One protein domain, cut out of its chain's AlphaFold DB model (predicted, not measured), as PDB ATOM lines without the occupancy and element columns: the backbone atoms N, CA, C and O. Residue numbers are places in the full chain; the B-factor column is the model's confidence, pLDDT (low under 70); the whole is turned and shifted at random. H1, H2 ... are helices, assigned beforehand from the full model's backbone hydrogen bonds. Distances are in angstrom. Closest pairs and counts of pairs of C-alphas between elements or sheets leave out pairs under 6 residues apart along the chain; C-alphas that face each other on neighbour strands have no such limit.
ATOM      1  N   GLU A   6     116.786 147.062 148.036       68.88
ATOM      2  CA  GLU A   6     115.467 147.316 148.637       68.88
ATOM      3  C   GLU A   6     114.994 148.777 148.568       68.88
ATOM      4  O   GLU A   6     113.817 149.028 148.296       68.88
ATOM      5  N   GLU A   7     115.880 149.757 148.771       73.81
ATOM      6  CA  GLU A   7     115.494 151.180 148.754       73.81
ATOM      7  C   GLU A   7     115.207 151.671 147.330       73.81
ATOM      8  O   GLU A   7     114.268 152.435 147.097       73.81
ATOM      9  N   VAL A   8     115.988 151.189 146.360       73.94
ATOM     10  CA  VAL A   8     115.816 151.514 144.939       73.94
ATOM     11  C   VAL A   8     114.528 150.884 144.415       73.94
ATOM     12  O   VAL A   8     113.712 151.566 143.797       73.94
ATOM     13  N   ASN A   9     114.301 149.607 144.719       78.31
ATOM     14  CA  ASN A   9     113.086 148.892 144.340       78.31
ATOM     15  C   ASN A   9     111.833 149.546 144.947       78.31
ATOM     16  O   ASN A   9     110.852 149.783 144.247       78.31
ATOM     17  N   SER A  10     111.889 149.926 146.227       82.00
ATOM     18  CA  SER A  10     110.789 150.632 146.893       82.00
ATOM     19  C   SER A  10     110.484 151.978 146.233       82.00
ATOM     20  O   SER A  10     109.318 152.320 146.052       82.00
ATOM     21  N   PHE A  11     111.513 152.723 145.815       86.44
ATOM     22  CA  PHE A  11     111.336 153.986 145.101       86.44
ATOM     23  C   PHE A  11     110.648 153.801 143.741       86.44
ATOM     24  O   PHE A  11     109.678 154.497 143.454       86.44
ATOM     25  N   PHE A  12     111.104 152.856 142.913       86.75
ATOM     26  CA  PHE A  12     110.530 152.649 141.576       86.75
ATOM     27  C   PHE A  12     109.122 152.041 141.608       86.75
ATOM     28  O   PHE A  12     108.305 152.395 140.761       86.75
ATOM     29  N   ARG A  13     108.785 151.237 142.627       85.94
ATOM     30  CA  ARG A  13     107.410 150.746 142.861       85.94
ATOM     31  C   ARG A  13     106.402 151.867 143.107       85.94
ATOM     32  O   ARG A  13     105.250 151.741 142.718       85.94
ATOM     33  N   LEU A  14     106.817 152.975 143.728       86.44
ATOM     34  CA  LEU A  14     105.939 154.135 143.943       86.44
ATOM     35  C   LEU A  14     105.589 154.858 142.633       86.44
ATOM     36  O   LEU A  14     104.562 155.531 142.553       86.44
ATOM     37  N   LEU A  15     106.442 154.730 141.613       88.19
ATOM     38  CA  LEU A  15     106.262 155.354 140.301       88.19
ATOM     39  C   LEU A  15     105.458 154.475 139.340       88.19
ATOM     40  O   LEU A  15     105.088 154.930 138.260       88.19
ATOM     41  N   GLU A  16     105.219 153.222 139.704       86.12
ATOM     42  CA  GLU A  16     104.587 152.232 138.847       86.12
ATOM     43  C   GLU A  16     103.053 152.315 138.967       86.12
ATOM     44  O   GLU A  16     102.512 152.310 140.080       86.12
ATOM     45  N   PRO A  17     102.309 152.424 137.853       85.88
ATOM     46  CA  PRO A  17     100.863 152.296 137.877       85.88
ATOM     47  C   PRO A  17     100.472 150.827 138.126       85.88
ATOM     48  O   PRO A  17     101.265 149.925 137.860       85.88
ATOM     49  N   PRO A  18      99.227 150.544 138.558       86.12
ATOM     50  CA  PRO A  18      98.751 149.172 138.778       86.12
ATOM     51  C   PRO A  18      98.849 148.247 137.553       86.12
ATOM     52  O   PRO A  18      98.780 147.031 137.689       86.12
ATOM     53  N   GLU A  19      98.976 148.817 136.353       86.31
ATOM     54  CA  GLU A  19      99.147 148.085 135.095       86.31
ATOM     55  C   GLU A  19     100.589 147.620 134.844       86.31
ATOM     56  O   GLU A  19     100.819 146.860 133.906       86.31
ATOM     57  N   HIS A  20     101.559 148.059 135.656       82.56
ATOM     58  CA  HIS A  20     102.961 147.631 135.582       82.56
ATOM     59  C   HIS A  20     103.629 147.854 134.207       82.56
ATOM     60  O   HIS A  20     104.486 147.084 133.775       82.56
ATOM     61  N   ASN A  21     103.226 148.901 133.480       85.00
ATOM     62  CA  ASN A  21     103.643 149.152 132.093       85.00
ATOM     63  C   ASN A  21     104.690 150.270 131.929       85.00
ATOM     64  O   ASN A  21     105.354 150.326 130.892       85.00
ATOM     65  N   ALA A  22     104.854 151.157 132.915       87.44
ATOM     66  CA  ALA A  22     105.806 152.266 132.865       87.44
ATOM     67  C   ALA A  22     106.131 152.818 134.261       87.44
ATOM     68  O   ALA A  22     105.384 152.617 135.210       87.44
ATOM     69  N   TRP A  23     107.218 153.585 134.379       91.00
ATOM     70  CA  TRP A  23     107.434 154.456 135.538       91.00
ATOM     71  C   TRP A  23     106.960 155.873 135.223       91.00
ATOM     72  O   TRP A  23     107.487 156.538 134.328       91.00
ATOM     73  N   GLU A  24     105.988 156.357 135.989       90.50
ATOM     74  CA  GLU A  24     105.372 157.667 135.815       90.50
ATOM     75  C   GLU A  24     105.875 158.643 136.884       90.50
ATOM     76  O   GLU A  24     105.495 158.591 138.054       90.50
ATOM     77  N   ALA A  25     106.712 159.601 136.474       88.44
ATOM     78  CA  ALA A  25     107.254 160.620 137.378       88.44
ATOM     79  C   ALA A  25     106.170 161.509 138.025       88.44
ATOM     80  O   ALA A  25     106.419 162.118 139.065       88.44
ATOM     81  N   ASP A  26     104.987 161.593 137.410       86.81
ATOM     82  CA  ASP A  26     103.828 162.337 137.916       86.81
ATOM     83  C   ASP A  26     103.222 161.728 139.189       86.81
ATOM     84  O   ASP A  26     102.548 162.432 139.935       86.81
ATOM     85  N   ARG A  27     103.506 160.452 139.478       86.12
ATOM     86  CA  ARG A  27     103.018 159.751 140.677       86.12
ATOM     87  C   ARG A  27     103.860 160.023 141.928       86.12
ATOM     88  O   ARG A  27     103.520 159.558 143.010       86.12
ATOM     89  N   TYR A  28     104.971 160.754 141.800       88.56
ATOM     90  CA  TYR A  28     105.878 161.017 142.915       88.56
ATOM     91  C   TYR A  28     105.499 162.273 143.705       88.56
ATOM     92  O   TYR A  28     105.667 163.399 143.233       88.56
ATOM     93  N   GLU A  29     105.094 162.077 144.958       82.62
ATOM     94  CA  GLU A  29     104.693 163.153 145.879       82.62
ATOM     95  C   GLU A  29     105.802 163.566 146.872       82.62
ATOM     96  O   GLU A  29     105.601 164.412 147.742       82.62
ATOM     97  N   GLY A  30     106.997 162.974 146.764       81.00
ATOM     98  CA  GLY A  30     108.107 163.224 147.687       81.00
ATOM     99  C   GLY A  30     108.888 164.522 147.427       81.00
ATOM    100  O   GLY A  30     108.641 165.282 146.485       81.00
ATOM    101  N   LYS A  31     109.904 164.783 148.264       73.81
ATOM    102  CA  LYS A  31     110.771 165.969 148.130       73.81
ATOM    103  C   LYS A  31     111.458 165.990 146.759       73.81
ATOM    104  O   LYS A  31     112.034 164.991 146.336       73.81
ATOM    105  N   GLY A  32     111.409 167.143 146.087       71.25
ATOM    106  CA  GLY A  32     111.928 167.330 144.726       71.25
ATOM    107  C   GLY A  32     110.906 167.066 143.610       71.25
ATOM    108  O   GLY A  32     111.192 167.387 142.455       71.25
ATOM    109  N   GLY A  33     109.718 166.546 143.950       83.25
ATOM    110  CA  GLY A  33     108.575 166.382 143.050       83.25
ATOM    111  C   GLY A  33     108.895 165.622 141.760       83.25
ATOM    112  O   GLY A  33     109.884 164.890 141.663       83.25
ATOM    113  N   LYS A  34     108.074 165.842 140.729       86.12
ATOM    114  CA  LYS A  34     108.208 165.212 139.404       86.12
ATOM    115  C   LYS A  34     109.627 165.281 138.827       86.12
ATOM    116  O   LYS A  34     110.094 164.329 138.207       86.12
ATOM    117  N   GLY A  35     110.320 166.408 139.016       83.00
ATOM    118  CA  GLY A  35     111.663 166.627 138.472       83.00
ATOM    119  C   GLY A  35     112.700 165.655 139.038       83.00
ATOM    120  O   GLY A  35     113.520 165.126 138.288       83.00
ATOM    121  N   TYR A  36     112.620 165.362 140.337       85.25
ATOM    122  CA  TYR A  36     113.498 164.393 140.989       85.25
ATOM    123  C   TYR A  36     113.238 162.963 140.496       85.25
ATOM    124  O   TYR A  36     114.179 162.263 140.119       85.25
ATOM    125  N   ALA A  37     111.966 162.556 140.420       86.06
ATOM    126  CA  ALA A  37     111.584 161.233 139.925       86.06
ATOM    127  C   ALA A  37     111.981 161.021 138.460       86.06
ATOM    128  O   ALA A  37     112.561 159.991 138.116       86.06
ATOM    129  N   LYS A  38     111.770 162.033 137.610       89.31
ATOM    130  CA  LYS A  38     112.211 162.002 136.213       89.31
ATOM    131  C   LYS A  38     113.726 161.835 136.097       89.31
ATOM    132  O   LYS A  38     114.179 160.983 135.343       89.31
ATOM    133  N   GLY A  39     114.503 162.583 136.885       88.12
ATOM    134  CA  GLY A  39     115.964 162.464 136.889       88.12
ATOM    135  C   GLY A  39     116.453 161.061 137.260       88.12
ATOM    136  O   GLY A  39     117.411 160.568 136.666       88.12
ATOM    137  N   LYS A  40     115.768 160.390 138.194       87.44
ATOM    138  CA  LYS A  40     116.078 159.009 138.595       87.44
ATOM    139  C   LYS A  40     115.714 157.980 137.524       87.44
ATOM    140  O   LYS A  40     116.508 157.080 137.262       87.44
ATOM    141  N   ILE A  41     114.571 158.144 136.859       88.06
ATOM    142  CA  ILE A  41     114.192 157.319 135.699       88.06
ATOM    143  C   ILE A  41     115.214 157.492 134.560       88.06
ATOM    144  O   ILE A  41     115.675 156.509 133.979       88.06
ATOM    145  N   ASP A  42     115.617 158.730 134.267       88.81
ATOM    146  CA  ASP A  42     116.593 159.035 133.216       88.81
ATOM    147  C   ASP A  42     117.984 158.452 133.519       88.81
ATOM    148  O   ASP A  42     118.677 158.006 132.602       88.81
ATOM    149  N   GLU A  43     118.385 158.420 134.793       89.50
ATOM    150  CA  GLU A  43     119.628 157.801 135.264       89.50
ATOM    151  C   GLU A  43     119.646 156.289 134.998       89.50
ATOM    152  O   GLU A  43     120.610 155.787 134.416       89.50
ATOM    153  N   VAL A  44     118.559 155.582 135.323       87.56
ATOM    154  CA  VAL A  44     118.423 154.142 135.041       87.56
ATOM    155  C   VAL A  44     118.386 153.875 133.537       87.56
ATOM    156  O   VAL A  44     119.119 153.018 133.047       87.56
ATOM    157  N   ASN A  45     117.608 154.646 132.775       86.81
ATOM    158  CA  ASN A  45     117.548 154.505 131.319       86.81
ATOM    159  C   ASN A  45     118.907 154.762 130.654       86.81
ATOM    160  O   ASN A  45     119.260 154.096 129.682       86.81
ATOM    161  N   ARG A  46     119.681 155.729 131.160       90.31
ATOM    162  CA  ARG A  46     121.049 155.978 130.691       90.31
ATOM    163  C   ARG A  46     121.952 154.789 130.998       90.31
ATOM    164  O   ARG A  46     122.608 154.320 130.078       90.31
ATOM    165  N   PHE A  47     121.920 154.272 132.223       88.12
ATOM    166  CA  PHE A  47     122.695 153.093 132.607       88.12
ATOM    167  C   PHE A  47     122.368 151.872 131.731       88.12
ATOM    168  O   PHE A  47     123.277 151.214 131.232       88.12
ATOM    169  N   MET A  48     121.085 151.601 131.468       83.38
ATOM    170  CA  MET A  48     120.681 150.515 130.568       83.38
ATOM    171  C   MET A  48     121.222 150.723 129.149       83.38
ATOM    172  O   MET A  48     121.772 149.794 128.565       83.38
ATOM    173  N   ARG A  49     121.114 151.942 128.599       85.06
ATOM    174  CA  ARG A  49     121.669 152.266 127.273       85.06
ATOM    175  C   ARG A  49     123.185 152.102 127.225       85.06
ATOM    176  O   ARG A  49     123.690 151.561 126.250       85.06
ATOM    177  N   GLU A  50     123.898 152.544 128.255       87.50
ATOM    178  CA  GLU A  50     125.351 152.378 128.367       87.50
ATOM    179  C   GLU A  50     125.732 150.898 128.394       87.50
ATOM    180  O   GLU A  50     126.590 150.489 127.622       87.50
ATOM    181  N   LYS A  51     125.030 150.064 129.170       84.44
ATOM    182  CA  LYS A  51     125.278 148.615 129.207       84.44
ATOM    183  C   LYS A  51     124.957 147.913 127.892       84.44
ATOM    184  O   LYS A  51     125.712 147.047 127.466       84.44
ATOM    185  N   VAL A  52     123.878 148.307 127.217       79.62
ATOM    186  CA  VAL A  52     123.561 147.801 125.871       79.62
ATOM    187  C   VAL A  52     124.651 148.197 124.873       79.62
ATOM    188  O   VAL A  52     125.063 147.369 124.065       79.62
ATOM    189  N   ASN A  53     125.158 149.429 124.950       77.56
ATOM    190  CA  ASN A  53     126.243 149.897 124.090       77.56
ATOM    191  C   ASN A  53     127.578 149.208 124.402       77.56
ATOM    192  O   ASN A  53     128.292 148.884 123.466       77.56
ATOM    193  N   GLU A  54     127.906 148.947 125.670       80.19
ATOM    194  CA  GLU A  54     129.089 148.165 126.060       80.19
ATOM    195  C   GLU A  54     129.036 146.739 125.494       80.19
ATOM    196  O   GLU A  54     130.037 146.239 125.003       80.19
ATOM    197  N   ILE A  55     127.867 146.089 125.513       74.88
ATOM    198  CA  ILE A  55     127.693 144.753 124.916       74.88
ATOM    199  C   ILE A  55     127.769 144.819 123.380       74.88
ATOM    200  O   ILE A  55     128.270 143.898 122.741       74.88
ATOM    201  N   GLY A  56     127.260 145.899 122.780       62.12
ATOM    202  CA  GLY A  56     127.298 146.129 121.332       62.12
ATOM    203  C   GLY A  56     128.662 146.582 120.802       62.12
ATOM    204  O   GLY A  56     128.926 146.442 119.609       62.12
TER     205      GLY A  56
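What this domain is: This is residues 6 to 56 of the 270 residues of an uncharacterized protein of Tissierellia bacterium (UniProt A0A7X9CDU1). From its first residue the printed part forms a small head, made of the short helix H1, the looping link 15 to 32 and the beginning of the long helix H2; residues 42 to 56 of H2 then stick out as a free arm that makes the length. The 51 printed residues hold two named helices, H1 then H2, and no named strand: all helix. The whole is only just loose, close to compact, with a radius of gyration of the C-alphas of 12.2 A, and only just elongated, spanning 37 by 24 by 20 A.

How they stand to each other: Start with H1, residues 6 to 14, and go on to H2, residues 33 to 56: the two are near each other, their closest C-alphas 8.4 A apart. In both, every O i to N i+4 pair is within hydrogen-bond range.

Where its parts are: Find C-alpha 6 at (115.467, 147.316, 148.637); from there H1 runs 12.6 A to C-alpha 14. H2 runs 35.1 A, from C-alpha 33 at (108.575, 166.382, 143.050) to C-alpha 56 at (127.298, 146.129, 121.332).

The domain as a whole: Look at Glu 29 and Gly 56, whose C-alphas are the two farthest apart, 37.5 A. The link of 18 residues is long, and the printed part has no cut. Residues 6 and 56 have pLDDT under 70.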